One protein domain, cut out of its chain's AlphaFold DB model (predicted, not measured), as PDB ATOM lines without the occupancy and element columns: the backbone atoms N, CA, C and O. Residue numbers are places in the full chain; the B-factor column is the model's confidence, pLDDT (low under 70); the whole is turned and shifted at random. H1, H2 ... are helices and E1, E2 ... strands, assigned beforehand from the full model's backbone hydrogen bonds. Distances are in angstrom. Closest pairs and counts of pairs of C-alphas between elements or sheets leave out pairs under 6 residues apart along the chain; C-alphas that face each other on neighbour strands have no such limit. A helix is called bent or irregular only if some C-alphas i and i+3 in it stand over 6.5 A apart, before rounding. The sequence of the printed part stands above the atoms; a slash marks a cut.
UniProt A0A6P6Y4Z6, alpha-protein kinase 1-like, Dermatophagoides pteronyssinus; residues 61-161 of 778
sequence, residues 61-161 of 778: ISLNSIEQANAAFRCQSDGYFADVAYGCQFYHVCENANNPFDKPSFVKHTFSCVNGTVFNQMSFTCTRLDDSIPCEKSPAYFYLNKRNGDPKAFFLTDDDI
ATOM      1  N   ILE A  61     -10.193  50.722  18.607       70.62
ATOM      2  CA  ILE A  61     -10.618  50.101  19.870       70.62
ATOM      3  C   ILE A  61      -9.849  50.732  21.035       70.62
ATOM      4  O   ILE A  61      -8.632  50.574  21.151       70.62
ATOM      5  N   SER A  62     -10.571  51.471  21.881       75.62
ATOM      6  CA  SER A  62      -9.958  52.298  22.919       75.62
ATOM      7  C   SER A  62      -9.094  51.452  23.855       75.62
ATOM      8  O   SER A  62      -9.549  50.425  24.367       75.62
ATOM      9  N   LEU A  63      -7.866  51.908  24.139       76.75
ATOM     10  CA  LEU A  63      -6.985  51.246  25.114       76.75
ATOM     11  C   LEU A  63      -7.688  51.060  26.467       76.75
ATOM     12  O   LEU A  63      -7.503  50.032  27.113       76.75
ATOM     13  N   ASN A  64      -8.553  52.005  26.845       81.06
ATOM     14  CA  ASN A  64      -9.344  51.956  28.071       81.06
ATOM     15  C   ASN A  64     -10.253  50.711  28.113       81.06
ATOM     16  O   ASN A  64     -10.381  50.083  29.159       81.06
ATOM     17  N   SER A  65     -10.851  50.317  26.983       79.62
ATOM     18  CA  SER A  65     -11.696  49.117  26.883       79.62
ATOM     19  C   SER A  65     -10.875  47.836  27.045       79.62
ATOM     20  O   SER A  65     -11.294  46.919  27.752       79.62
ATOM     21  N   ILE A  66      -9.671  47.797  26.462       80.69
ATOM     22  CA  ILE A  66      -8.722  46.689  26.636       80.69
ATOM     23  C   ILE A  66      -8.268  46.600  28.100       80.69
ATOM     24  O   ILE A  66      -8.186  45.502  28.652       80.69
ATOM     25  N   GLU A  67      -7.997  47.725  28.765       81.62
ATOM     26  CA  GLU A  67      -7.635  47.760  30.186       81.62
ATOM     27  C   GLU A  67      -8.798  47.301  31.087       81.62
ATOM     28  O   GLU A  67      -8.595  46.501  32.004       81.62
ATOM     29  N   GLN A  68     -10.035  47.702  30.785       79.00
ATOM     30  CA  GLN A  68     -11.215  47.330  31.570       79.00
ATOM     31  C   GLN A  68     -11.582  45.835  31.429       79.00
ATOM     32  O   GLN A  68     -11.917  45.186  32.427       79.00
ATOM     33  N   ALA A  69     -11.434  45.245  30.235       77.50
ATOM     34  CA  ALA A  69     -11.513  43.791  30.030       77.50
ATOM     35  C   ALA A  69     -10.350  43.051  30.729       77.50
ATOM     36  O   ALA A  69     -10.514  41.979  31.329       77.50
ATOM     37  N   ASN A  70      -9.154  43.652  30.750       79.94
ATOM     38  CA  ASN A  70      -8.032  43.135  31.533       79.94
ATOM     39  C   ASN A  70      -8.289  43.161  33.051       79.94
ATOM     40  O   ASN A  70      -7.830  42.243  33.733       79.94
ATOM     41  N   ALA A  71      -9.048  44.122  33.579       82.38
ATOM     42  CA  ALA A  71      -9.381  44.187  35.002       82.38
ATOM     43  C   ALA A  71     -10.404  43.114  35.431       82.38
ATOM     44  O   ALA A  71     -10.189  42.421  36.429       82.38
ATOM     45  N   ALA A  72     -11.494  42.948  34.675       87.12
ATOM     46  CA  ALA A  72     -12.619  42.100  35.077       87.12
ATOM     47  C   ALA A  72     -12.310  40.591  35.007       87.12
ATOM     48  O   ALA A  72     -12.505  39.861  35.981       87.12
ATOM     49  N   PHE A  73     -11.808  40.098  33.869       93.06
ATOM     50  CA  PHE A  73     -11.701  38.654  33.639       93.06
ATOM     51  C   PHE A  73     -10.603  37.969  34.476       93.06
ATOM     52  O   PHE A  73      -9.478  38.473  34.587       93.06
ATOM     53  N   ARG A  74     -10.881  36.755  34.978       93.69
ATOM     54  CA  ARG A  74      -9.938  35.915  35.739       93.69
ATOM     55  C   ARG A  74      -9.828  34.508  35.143       93.69
ATOM     56  O   ARG A  74     -10.826  33.807  35.002       93.69
ATOM     57  N   CYS A  75      -8.598  34.097  34.834       95.06
ATOM     58  CA  CYS A  75      -8.273  32.758  34.341       95.06
ATOM     59  C   CYS A  75      -8.614  31.668  35.369       95.06
ATOM     60  O   CYS A  75      -8.334  31.832  36.556       95.06
ATOM     61  N   GLN A  76      -9.175  30.547  34.902       92.25
ATOM     62  CA  GLN A  76      -9.487  29.370  35.734       92.25
ATOM     63  C   GLN A  76      -8.672  28.123  35.353       92.25
ATOM     64  O   GLN A  76      -8.427  27.260  36.194       92.25
ATOM     65  N   SER A  77      -8.249  28.032  34.094       94.88
ATOM     66  CA  SER A  77      -7.321  27.029  33.573       94.88
ATOM     67  C   SER A  77      -6.551  27.623  32.399       94.88
ATOM     68  O   SER A  77      -6.849  28.736  31.960       94.88
ATOM     69  N   ASP A  78      -5.628  26.846  31.843       95.62
ATOM     70  CA  ASP A  78      -5.041  27.129  30.537       95.62
ATOM     71  C   ASP A  78      -6.112  27.160  29.433       95.62
ATOM     72  O   ASP A  78      -7.133  26.464  29.529       95.62
ATOM     73  N   GLY A  79      -5.863  27.949  28.383       96.69
ATOM     74  CA  GLY A  79      -6.673  27.995  27.163       96.69
ATOM     75  C   GLY A  79      -7.216  29.378  26.790       96.69
ATOM     76  O   GLY A  79      -6.766  30.401  27.298       96.69
ATOM     77  N   TYR A  80      -8.184  29.391  25.873       98.00
ATOM     78  CA  TYR A  80      -8.805  30.582  25.291       98.00
ATOM     79  C   TYR A  80     -10.208  30.787  25.868       98.00
ATOM     80  O   TYR A  80     -10.999  29.839  25.929       98.00
ATOM     81  N   PHE A  81     -10.534  32.017  26.255       98.06
ATOM     82  CA  PHE A  81     -11.787  32.369  26.922       98.06
ATOM     83  C   PHE A  81     -12.376  33.660  26.346       98.06
ATOM     84  O   PHE A  81     -11.778  34.725  26.474       98.06
ATOM     85  N   ALA A  82     -13.560  33.576  25.744       98.06
ATOM     86  CA  ALA A  82     -14.332  34.727  25.288       98.06
ATOM     87  C   ALA A  82     -14.770  35.601  26.474       98.06
ATOM     88  O   ALA A  82     -15.292  35.072  27.464       98.06
ATOM     89  N   ASP A  83     -14.612  36.925  26.376       97.50
ATOM     90  CA  ASP A  83     -15.086  37.831  27.423       97.50
ATOM     91  C   ASP A  83     -16.576  38.152  27.248       97.50
ATOM     92  O   ASP A  83     -16.983  39.052  26.506       97.50
ATOM     93  N   VAL A  84     -17.403  37.398  27.970       96.56
ATOM     94  CA  VAL A  84     -18.862  37.555  27.968       96.56
ATOM     95  C   VAL A  84     -19.298  38.922  28.514       96.56
ATOM     96  O   VAL A  84     -20.358  39.409  28.128       96.56
ATOM     97  N   ALA A  85     -18.488  39.590  29.348       95.06
ATOM     98  CA  ALA A  85     -18.824  40.925  29.854       95.06
ATOM     99  C   ALA A  85     -18.739  42.019  28.769       95.06
ATOM    100  O   ALA A  85     -19.370  43.064  28.913       95.06
ATOM    101  N   TYR A  86     -18.016  41.761  27.674       95.38
ATOM    102  CA  TYR A  86     -17.828  42.678  26.542       95.38
ATOM    103  C   TYR A  86     -18.310  42.056  25.222       95.38
ATOM    104  O   TYR A  86     -17.712  42.255  24.164       95.38
ATOM    105  N   GLY A  87     -19.379  41.252  25.279       96.19
ATOM    106  CA  GLY A  87     -20.028  40.691  24.088       96.19
ATOM    107  C   GLY A  87     -19.113  39.818  23.221       96.19
ATOM    108  O   GLY A  87     -19.333  39.715  22.018       96.19
ATOM    109  N   CYS A  88     -18.073  39.218  23.811       97.88
ATOM    110  CA  CYS A  88     -17.066  38.408  23.126       97.88
ATOM    111  C   CYS A  88     -16.248  39.180  22.068       97.88
ATOM    112  O   CYS A  88     -15.551  38.561  21.268       97.88
ATOM    113  N   GLN A  89     -16.271  40.521  22.077       96.81
ATOM    114  CA  GLN A  89     -15.377  41.354  21.254       96.81
ATOM    115  C   GLN A  89     -13.912  41.216  21.695       96.81
ATOM    116  O   GLN A  89     -12.998  41.337  20.878       96.81
ATOM    117  N   PHE A  90     -13.691  40.917  22.978       96.81
ATOM    118  CA  PHE A  90     -12.399  40.518  23.523       96.81
ATOM    119  C   PHE A  90     -12.381  39.027  23.861       96.81
ATOM    120  O   PHE A  90     -13.404  38.423  24.201       96.81
ATOM    121  N   TYR A  91     -11.188  38.446  23.819       97.94
ATOM    122  CA  TYR A  91     -10.902  37.130  24.370       97.94
ATOM    123  C   TYR A  91      -9.559  37.129  25.094       97.94
ATOM    124  O   TYR A  91      -8.668  37.941  24.828       97.94
ATOM    125  N   HIS A  92      -9.417  36.191  26.021       97.62
ATOM    126  CA  HIS A  92      -8.222  36.021  26.829       97.62
ATOM    127  C   HIS A  92      -7.558  34.687  26.525       97.62
ATOM    128  O   HIS A  92      -8.232  33.661  26.445       97.62
ATOM    129  N   VAL A  93      -6.235  34.698  26.414       97.50
ATOM    130  CA  VAL A  93      -5.407  33.492  26.471       97.50
ATOM    131  C   VAL A  93      -4.806  33.421  27.866       97.50
ATOM    132  O   VAL A  93      -4.159  34.364  28.325       97.50
ATOM    133  N   CYS A  94      -5.064  32.311  28.543       97.44
ATOM    134  CA  CYS A  94      -4.550  31.998  29.864       97.44
ATOM    135  C   CYS A  94      -3.467  30.929  29.734       97.44
ATOM    136  O   CYS A  94      -3.719  29.865  29.167       97.44
ATOM    137  N   GLU A  95      -2.290  31.205  30.290       95.25
ATOM    138  CA  GLU A  95      -1.171  30.263  30.356       95.25
ATOM    139  C   GLU A  95      -0.648  30.190  31.794       95.25
ATOM    140  O   GLU A  95      -0.348  31.208  32.415       95.25
ATOM    141  N   ASN A  96      -0.546  28.989  32.352       93.75
ATOM    142  CA  ASN A  96      -0.022  28.748  33.688       93.75
ATOM    143  C   ASN A  96       1.454  29.167  33.735       93.75
ATOM    144  O   ASN A  96       2.313  28.547  33.099       93.75
ATOM    145  N   ALA A  97       1.761  30.208  34.511       90.38
ATOM    146  CA  ALA A  97       3.130  30.532  34.860       90.38
ATOM    147  C   ALA A  97       3.672  29.342  35.655       90.38
ATOM    148  O   ALA A  97       3.257  29.099  36.788       90.38
ATOM    149  N   ASN A  98       4.572  28.576  35.033       81.75
ATOM    150  CA  ASN A  98       5.117  27.324  35.559       81.75
ATOM    151  C   ASN A  98       6.059  27.579  36.754       81.75
ATOM    152  O   ASN A  98       7.264  27.351  36.667       81.75
ATOM    153  N   ASN A  99       5.504  28.075  37.861       80.56
ATOM    154  CA  ASN A  99       6.191  28.433  39.093       80.56
ATOM    155  C   ASN A  99       6.025  27.266  40.089       80.56
ATOM    156  O   ASN A  99       4.978  27.153  40.728       80.56
ATOM    157  N   PRO A 100       7.010  26.356  40.227       75.00
ATOM    158  CA  PRO A 100       6.807  25.030  40.833       75.00
ATOM    159  C   PRO A 100       6.618  25.020  42.363       75.00
ATOM    160  O   PRO A 100       6.621  23.950  42.968       75.00
ATOM    161  N   PHE A 101       6.470  26.189  42.993       78.06
ATOM    162  CA  PHE A 101       6.374  26.358  44.447       78.06
ATOM    163  C   PHE A 101       5.130  27.132  44.914       78.06
ATOM    164  O   PHE A 101       4.887  27.198  46.117       78.06
ATOM    165  N   ASP A 102       4.338  27.692  43.995       74.12
ATOM    166  CA  ASP A 102       3.205  28.570  44.310       74.12
ATOM    167  C   ASP A 102       1.847  27.961  43.941       74.12
ATOM    168  O   ASP A 102       1.736  26.925  43.279       74.12
ATOM    169  N   LYS A 103       0.774  28.646  44.355       79.69
ATOM    170  CA  LYS A 103      -0.569  28.428  43.798       79.69
ATOM    171  C   LYS A 103      -0.530  28.639  42.271       79.69
ATOM    172  O   LYS A 103       0.194  29.531  41.828       79.69
ATOM    173  N   PRO A 104      -1.330  27.896  41.477       79.31
ATOM    174  CA  PRO A 104      -1.380  28.080  40.028       79.31
ATOM    175  C   PRO A 104      -1.696  29.541  39.706       79.31
ATOM    176  O   PRO A 104      -2.735  30.071  40.108       79.31
ATOM    177  N   SER A 105      -0.758  30.197  39.031       89.50
ATOM    178  CA  SER A 105      -0.829  31.611  38.683       89.50
ATOM    179  C   SER A 105      -0.810  31.714  37.170       89.50
ATOM    180  O   SER A 105       0.134  31.289  36.517       89.50
ATOM    181  N   PHE A 106      -1.889  32.227  36.593       93.69
ATOM    182  CA  PHE A 106      -2.019  32.319  35.145       93.69
ATOM    183  C   PHE A 106      -1.507  33.672  34.661       93.69
ATOM    184  O   PHE A 106      -1.976  34.718  35.118       93.69
ATOM    185  N   VAL A 107      -0.589  33.651  33.698       94.69
ATOM    186  CA  VAL A 107      -0.372  34.787  32.808       94.69
ATOM    187  C   VAL A 107      -1.635  34.936  31.964       94.69
ATOM    188  O   VAL A 107      -2.163  33.951  31.445       94.69
ATOM    189  N   LYS A 108      -2.141  36.166  31.849       95.00
ATOM    190  CA  LYS A 108      -3.271  36.495  30.981       95.00
ATOM    191  C   LYS A 108      -2.804  37.416  29.866       95.00
ATOM    192  O   LYS A 108      -2.259  38.485  30.133       95.00
ATOM    193  N   HIS A 109      -3.105  37.031  28.638       96.00
ATOM    194  CA  HIS A 109      -3.011  37.876  27.456       96.00
ATOM    195  C   HIS A 109      -4.427  38.181  26.971       96.00
ATOM    196  O   HIS A 109      -5.282  37.299  26.998       96.00
ATOM    197  N   THR A 110      -4.691  39.415  26.551       96.25
ATOM    198  CA  THR A 110      -6.024  39.860  26.119       96.25
ATOM    199  C   THR A 110      -5.931  40.407  24.708       96.25
ATOM    200  O   THR A 110      -5.052  41.215  24.416       96.25
ATOM    201  N   PHE A 111      -6.845  39.967  23.852       96.75
ATOM    202  CA  PHE A 111      -6.879  40.273  22.430       96.75
ATOM    203  C   PHE A 111      -8.280  40.741  22.045       96.75
ATOM    204  O   PHE A 111      -9.271  40.243  22.580       96.75
ATOM    205  N   SER A 112      -8.366  41.678  21.106       96.62
ATOM    206  CA  SER A 112      -9.615  42.023  20.431       96.62
ATOM    207  C   SER A 112      -9.804  41.188  19.167       96.62
ATOM    208  O   SER A 112      -8.845  40.812  18.489       96.62
ATOM    209  N   CYS A 113     -11.062  40.938  18.830       97.69
ATOM    210  CA  CYS A 113     -11.474  40.641  17.469       97.69
ATOM    211  C   CYS A 113     -11.621  41.953  16.672       97.69
ATOM    212  O   CYS A 113     -11.842  43.018  17.247       97.69
ATOM    213  N   VAL A 114     -11.426  41.893  15.352       94.69
ATOM    214  CA  VAL A 114     -11.350  43.069  14.456       94.69
ATOM    215  C   VAL A 114     -12.494  43.075  13.439       94.69
ATOM    216  O   VAL A 114     -13.106  42.032  13.207       94.69
ATOM    217  N   ASN A 115     -12.779  44.215  12.805       93.31
ATOM    218  CA  ASN A 115     -13.775  44.345  11.730       93.31
ATOM    219  C   ASN A 115     -15.174  43.837  12.150       93.31
ATOM    220  O   ASN A 115     -15.779  43.005  11.468       93.31
ATOM    221  N   GLY A 116     -15.638  44.228  13.343       91.56
ATOM    222  CA  GLY A 116     -16.929  43.802  13.903       91.56
ATOM    223  C   GLY A 116     -17.080  42.302  14.224       91.56
ATOM    224  O   GLY A 116     -18.195  41.853  14.494       91.56
ATOM    225  N   THR A 117     -16.003  41.508  14.192       98.00
ATOM    226  CA  THR A 117     -16.046  40.080  14.565       98.00
ATOM    227  C   THR A 117     -16.057  39.870  16.085       98.00
ATOM    228  O   THR A 117     -15.621  40.725  16.854       98.00
ATOM    229  N   VAL A 118     -16.545  38.708  16.527       98.12
ATOM    230  CA  VAL A 118     -16.583  38.269  17.933       98.12
ATOM    231  C   VAL A 118     -15.909  36.906  18.084       98.12
ATOM    232  O   VAL A 118     -15.875  36.109  17.146       98.12
ATOM    233  N   PHE A 119     -15.348  36.622  19.258       98.50
ATOM    234  CA  PHE A 119     -14.641  35.373  19.519       98.50
ATOM    235  C   PHE A 119     -15.620  34.217  19.743       98.50
ATOM    236  O   PHE A 119     -16.201  34.056  20.821       98.50
ATOM    237  N   ASN A 120     -15.764  33.374  18.724       98.00
ATOM    238  CA  ASN A 120     -16.543  32.152  18.794       98.00
ATOM    239  C   ASN A 120     -15.771  31.105  19.618       98.00
ATOM    240  O   ASN A 120     -14.820  30.473  19.155       98.00
ATOM    241  N   GLN A 121     -16.208  30.907  20.862       97.50
ATOM    242  CA  GLN A 121     -15.582  29.994  21.821       97.50
ATOM    243  C   GLN A 121     -15.647  28.511  21.417       97.50
ATOM    244  O   GLN A 121     -14.860  27.713  21.926       97.50
ATOM    245  N   MET A 122     -16.569  28.137  20.523       96.81
ATOM    246  CA  MET A 122     -16.663  26.785  19.970       96.81
ATOM    247  C   MET A 122     -15.622  26.560  18.865       96.81
ATOM    248  O   MET A 122     -15.082  25.461  18.758       96.81
ATOM    249  N   SER A 123     -15.310  27.585  18.062       96.56
ATOM    250  CA  SER A 123     -14.329  27.500  16.971       96.56
ATOM    251  C   SER A 123     -12.941  28.064  17.304       96.56
ATOM    252  O   SER A 123     -12.066  28.036  16.444       96.56
ATOM    253  N   PHE A 124     -12.731  28.578  18.525       97.06
ATOM    254  CA  PHE A 124     -11.526  29.297  18.977       97.06
ATOM    255  C   PHE A 124     -11.026  30.384  17.998       97.06
ATOM    256  O   PHE A 124      -9.825  30.637  17.890       97.06
ATOM    257  N   THR A 125     -11.939  31.043  17.282       97.25
ATOM    258  CA  THR A 125     -11.611  32.072  16.284       97.25
ATOM    259  C   THR A 125     -12.546  33.263  16.386       97.25
ATOM    260  O   THR A 125     -13.725  33.112  16.693       97.25
ATOM    261  N   CYS A 126     -12.049  34.444  16.026       98.50
ATOM    262  CA  CYS A 126     -12.915  35.568  15.690       98.50
ATOM    263  C   CYS A 126     -13.724  35.233  14.424       98.50
ATOM    264  O   CYS A 126     -13.137  34.942  13.381       98.50
ATOM    265  N   THR A 127     -15.053  35.253  14.512       98.06
ATOM    266  CA  THR A 127     -15.983  35.077  13.382       98.06
ATOM    267  C   THR A 127     -16.980  36.229  13.356       98.06
ATOM    268  O   THR A 127     -17.082  36.994  14.316       98.06
ATOM    269  N   ARG A 128     -17.747  36.384  12.273       97.38
ATOM    270  CA  ARG A 128     -18.870  37.331  12.285       97.38
ATOM    271  C   ARG A 128     -19.896  36.920  13.350       97.38
ATOM    272  O   ARG A 128     -19.931  35.761  13.766       97.38
ATOM    273  N   LEU A 129     -20.734  37.865  13.776       96.31
ATOM    274  CA  LEU A 129     -21.756  37.633  14.804       96.31
ATOM    275  C   LEU A 129     -22.817  36.600  14.372       96.31
ATOM    276  O   LEU A 129     -23.320  35.867  15.215       96.31
ATOM    277  N   ASP A 130     -23.119  36.522  13.076       96.81
ATOM    278  CA  ASP A 130     -24.027  35.541  12.467       96.81
ATOM    279  C   ASP A 130     -23.399  34.147  12.281       96.81
ATOM    280  O   ASP A 130     -24.111  33.148  12.357       96.81
ATOM    281  N   ASP A 131     -22.071  34.066  12.139       97.19
ATOM    282  CA  ASP A 131     -21.301  32.808  12.114       97.19
ATOM    283  C   ASP A 131     -20.885  32.318  13.522       97.19
ATOM    284  O   ASP A 131     -20.308  31.238  13.681       97.19
ATOM    285  N   SER A 132     -21.114  33.131  14.560       97.19
ATOM    286  CA  SER A 132     -20.715  32.838  15.937       97.19
ATOM    287  C   SER A 132     -21.799  32.083  16.702       97.19
ATOM    288  O   SER A 132     -22.998  32.278  16.503       97.19
ATOM    289  N   ILE A 133     -21.388  31.295  17.699       97.38
ATOM    290  CA  ILE A 133     -22.301  30.976  18.802       97.38
ATOM    291  C   ILE A 133     -22.715  32.276  19.529       97.38
ATOM    292  O   ILE A 133     -21.904  33.207  19.611       97.38
ATOM    293  N   PRO A 134     -23.925  32.353  20.118       97.38
ATOM    294  CA  PRO A 134     -24.294  33.451  21.010       97.38
ATOM    295  C   PRO A 134     -23.297  33.569  22.167       97.38
ATOM    296  O   PRO A 134     -22.955  32.562  22.794       97.38
ATOM    297  N   CYS A 135     -22.827  34.784  22.450       97.56
ATOM    298  CA  CYS A 135     -21.721  35.018  23.378       97.56
ATOM    299  C   CYS A 135     -22.014  34.515  24.805       97.56
ATOM    300  O   CYS A 135     -21.139  33.977  25.485       97.56
ATOM    301  N   GLU A 136     -23.272  34.585  25.235       96.94
ATOM    302  CA  GLU A 136     -23.757  34.103  26.532       96.94
ATOM    303  C   GLU A 136     -23.615  32.579  26.673       96.94
ATOM    304  O   GLU A 136     -23.574  32.054  27.785       96.94
ATOM    305  N   LYS A 137     -23.517  31.852  25.548       97.00
ATOM    306  CA  LYS A 137     -23.285  30.402  25.508       97.00
ATOM    307  C   LYS A 137     -21.804  30.031  25.483       97.00
ATOM    308  O   LYS A 137     -21.497  28.866  25.728       97.00
ATOM    309  N   SER A 138     -20.881  30.972  25.264       97.25
ATOM    310  CA  SER A 138     -19.433  30.707  25.284       97.25
ATOM    311  C   SER A 138     -18.959  29.936  26.529       97.25
ATOM    312  O   SER A 138     -18.229  28.957  26.359       97.25
ATOM    313  N   PRO A 139     -19.422  30.227  27.765       96.62
ATOM    314  CA  PRO A 139     -19.011  29.462  28.942       96.62
ATOM    315  C   PRO A 139     -19.362  27.971  28.896       96.62
ATOM    316  O   PRO A 139     -18.653  27.159  29.491       96.62
ATOM    317  N   ALA A 140     -20.401  27.583  28.147       96.31
ATOM    318  CA  ALA A 140     -20.751  26.180  27.946       96.31
ATOM    319  C   ALA A 140     -19.701  25.417  27.115       96.31
ATOM    320  O   ALA A 140     -19.687  24.193  27.177       96.31
ATOM    321  N   TYR A 141     -18.817  26.113  26.388       97.00
ATOM    322  CA  TYR A 141     -17.762  25.549  25.538       97.00
ATOM    323  C   TYR A 141     -16.351  25.621  26.140       97.00
ATOM    324  O   TYR A 141     -15.430  25.025  25.585       97.00
ATOM    325  N   PHE A 142     -16.152  26.253  27.306       96.62
ATOM    326  CA  PHE A 142     -14.830  26.335  27.955       96.62
ATOM    327  C   PHE A 142     -14.190  24.961  28.258       96.62
ATOM    328  O   PHE A 142     -12.979  24.884  28.460       96.62
ATOM    329  N   TYR A 143     -14.951  23.857  28.240       95.56
ATOM    330  CA  TYR A 143     -14.393  22.501  28.350       95.56
ATOM    331  C   TYR A 143     -13.494  22.107  27.165       95.56
ATOM    332  O   TYR A 143     -12.617  21.260  27.348       95.56
ATOM    333  N   LEU A 144     -13.672  22.715  25.982       96.44
ATOM    334  CA  LEU A 144     -12.843  22.457  24.800       96.44
ATOM    335  C   LEU A 144     -11.372  22.818  25.046       96.44
ATOM    336  O   LEU A 144     -10.493  22.166  24.492       96.44
ATOM    337  N   ASN A 145     -11.086  23.760  25.957       96.25
ATOM    338  CA  ASN A 145      -9.716  24.147  26.308       96.25
ATOM    339  C   ASN A 145      -8.854  22.970  26.781       96.25
ATOM    340  O   ASN A 145      -7.647  22.968  26.567       96.25
ATOM    341  N   LYS A 146      -9.473  21.923  27.345       94.94
ATOM    342  CA  LYS A 146      -8.785  20.696  27.778       94.94
ATOM    343  C   LYS A 146      -8.241  19.842  26.623       94.94
ATOM    344  O   LYS A 146      -7.526  18.883  26.888       94.94
ATOM    345  N   ARG A 147      -8.595  20.153  25.370       94.56
ATOM    346  CA  ARG A 147      -8.059  19.517  24.153       94.56
ATOM    347  C   ARG A 147      -6.894  20.295  23.540       94.56
ATOM    348  O   ARG A 147      -6.174  19.755  22.703       94.56
ATOM    349  N   ASN A 148      -6.699  21.553  23.935       91.38
ATOM    350  CA  ASN A 148      -5.682  22.410  23.341       91.38
ATOM    351  C   ASN A 148      -4.285  21.861  23.657       91.38
ATOM    352  O   ASN A 148      -3.928  21.652  24.813       91.38
ATOM    353  N   GLY A 149      -3.495  21.620  22.611       87.69
ATOM    354  CA  GLY A 149      -2.156  21.039  22.724       87.69
ATOM    355  C   GLY A 149      -2.084  19.509  22.652       87.69
ATOM    356  O   GLY A 149      -0.969  18.997  22.565       87.69
ATOM    357  N   ASP A 150      -3.204  18.774  22.613       91.94
ATOM    358  CA  ASP A 150      -3.193  17.349  22.246       91.94
ATOM    359  C   ASP A 150      -3.287  17.200  20.712       91.94
ATOM    360  O   ASP A 150      -4.350  17.446  20.137       91.94
ATOM    361  N   PRO A 151      -2.219  16.760  20.013       89.81
ATOM    362  CA  PRO A 151      -2.229  16.593  18.559       89.81
ATOM    363  C   PRO A 151      -3.097  15.419  18.067       89.81
ATOM    364  O   PRO A 151      -3.161  15.184  16.862       89.81
ATOM    365  N   LYS A 152      -3.721  14.649  18.970       92.31
ATOM    366  CA  LYS A 152      -4.665  13.564  18.651       92.31
ATOM    367  C   LYS A 152      -6.120  13.925  18.943       92.31
ATOM    368  O   LYS A 152      -7.008  13.187  18.520       92.31
ATOM    369  N   ALA A 153      -6.376  15.004  19.679       90.75
ATOM    370  CA  ALA A 153      -7.734  15.409  19.997       90.75
ATOM    371  C   ALA A 153      -8.399  16.033  18.765       90.75
ATOM    372  O   ALA A 153      -7.865  16.957  18.152       90.75
ATOM    373  N   PHE A 154      -9.599  15.562  18.422       90.31
ATOM    374  CA  PHE A 154     -10.431  16.276  17.462       90.31
ATOM    375  C   PHE A 154     -10.853  17.615  18.065       90.31
ATOM    376  O   PHE A 154     -11.382  17.684  19.179       90.31
ATOM    377  N   PHE A 155     -10.591  18.673  17.303       87.38
ATOM    378  CA  PHE A 155     -10.856  20.059  17.671       87.38
ATOM    379  C   PHE A 155     -12.308  20.245  18.153       87.38
ATOM    380  O   PHE A 155     -12.547  20.677  19.278       87.38
ATOM    381  N   LEU A 156     -13.255  19.769  17.344       93.12
ATOM    382  CA  LEU A 156     -14.663  19.560  17.678       93.12
ATOM    383  C   LEU A 156     -15.041  18.120  17.312       93.12
ATOM    384  O   LEU A 156     -14.509  17.574  16.345       93.12
ATOM    385  N   THR A 157     -15.962  17.521  18.064       93.88
ATOM    386  CA  THR A 157     -16.676  16.293  17.676       93.88
ATOM    387  C   THR A 157     -18.155  16.601  17.456       93.88
ATOM    388  O   THR A 157     -18.647  17.633  17.915       93.88
ATOM    389  N   ASP A 158     -18.888  15.702  16.793       92.69
ATOM    390  CA  ASP A 158     -20.327  15.876  16.544       92.69
ATOM    391  C   ASP A 158     -21.113  16.114  17.851       92.69
ATOM    392  O   ASP A 158     -21.971  16.996  17.914       92.69
ATOM    393  N   ASP A 159     -20.745  15.420  18.937       91.62
ATOM    394  CA  ASP A 159     -21.309  15.626  20.283       91.62
ATOM    395  C   ASP A 159     -21.231  17.086  20.757       91.62
ATOM    396  O   ASP A 159     -22.126  17.568  21.453       91.62
ATOM    397  N   ASP A 160     -20.157  17.803  20.411       92.44
ATOM    398  CA  ASP A 160     -19.942  19.187  20.838       92.44
ATOM    399  C   ASP A 160     -20.839  20.173  20.074       92.44
ATOM    400  O   ASP A 160     -21.177  21.232  20.607       92.44
ATOM    401  N   ILE A 161     -21.272  19.806  18.862       90.12
ATOM    402  CA  ILE A 161     -22.229  20.566  18.047       90.12
ATOM    403  C   ILE A 161     -23.632  20.485  18.666       90.12
ATOM    404  O   ILE A 161     -24.336  21.492  18.736       90.12
TER     405      ILE A 161
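AT A GLANCE: This is residues 61 to 161 of the 778 residues of the protein "alpha-protein kinase 1-like" of Dermatophagoides pteronyssinus (UniProt A0A6P6Y4Z6). A twisted sheet of three strands, E1, E2 and E3, is covered on one face by helix H1, while helix H2 runs past its E1 edge. A small hairpin, E4 and E5, packs by E4 near the end of E1 and the beginning of E2, and after H2 the last printed residues lead to the short helix H3, away from the sheet. The printed part has 101 residues, with three named helices and five named strands in the order H1 E1 E2 E3 E4 E5 H2 H3, and its class is mixed, helices and strands. Both sheets, E1 - E2 - E3 and E4 - E5, are antiparallel. The whole is compact, with a radius of gyration of the C-alphas of 14.1 A, and flat in outline, spanning 45 by 39 by 19 A.

HOW THE PARTS SIT: E1, residues 79 to 82, E2, residues 90 to 97, and E3, residues 105 to 112, form a meander, each strand the antiparallel neighbour of the one before. The sheet is only just strongly twisted, with C-alphas up to 4.0 A off its best plane. In the hairpin of E1 and E2, N 81 and O 92 are 2.8 A apart, within hydrogen-bond range. In the hairpin of E2 and E3, N 93 and O 109 are within range at 2.8 A. H1, residues 63 to 72, is on the sheet at a height of 9.4 A, over E3 and only just over E2, where 3 of its C-alphas fall. It runs slantwise to the strands, at 37 degrees to E3 on the local plane; the closest C-alphas of H1 and E3 are those of Asn 70 and Thr 110, 6.6 A apart. H2, residues 135 to 147, only grazes the sheet; its closest C-alphas to E1 are those of Asn 145 and Gly 79, 5.0 A apart. E4, residues 118 to 120, and E5, residues 125 to 127, form a hairpin, with N 118 and O 127 within range at 2.8 A. The closest C-alphas of E1 and E4 are those of Ala 82 and Phe 119, 5.8 A apart. H3, residues 158 to 161, is not on the sheet, and is only just apart from H2, at 8.2 A. In H1 every O i to N i+4 pair is within hydrogen-bond range; in H2 0 of 9 are, but 8 of 10 O i to N i+3 pairs; H3 is too short for an O i to N i+4 pair.

IN THESE COORDINATES: E2 measures 21.7 A from first to last C-alpha, E3 22.8 A, H2 20.7 A, H1 14.7 A and E1 10.4 A. H2 is irregular: C-alphas 140 and 143 are 7.4 A apart. H1 begins at C-alpha 63, (-6.985, 51.246, 25.114), and H3 ends at C-alpha 161, (-22.229, 20.566, 18.047).

THE WHOLE: The two C-alphas farthest apart, those of Phe 101 and Asp 130, are 45.1 A apart. The printed part has no cut and no long link. The mean pLDDT of the printed part is 92.2, and no printed residue is under 70.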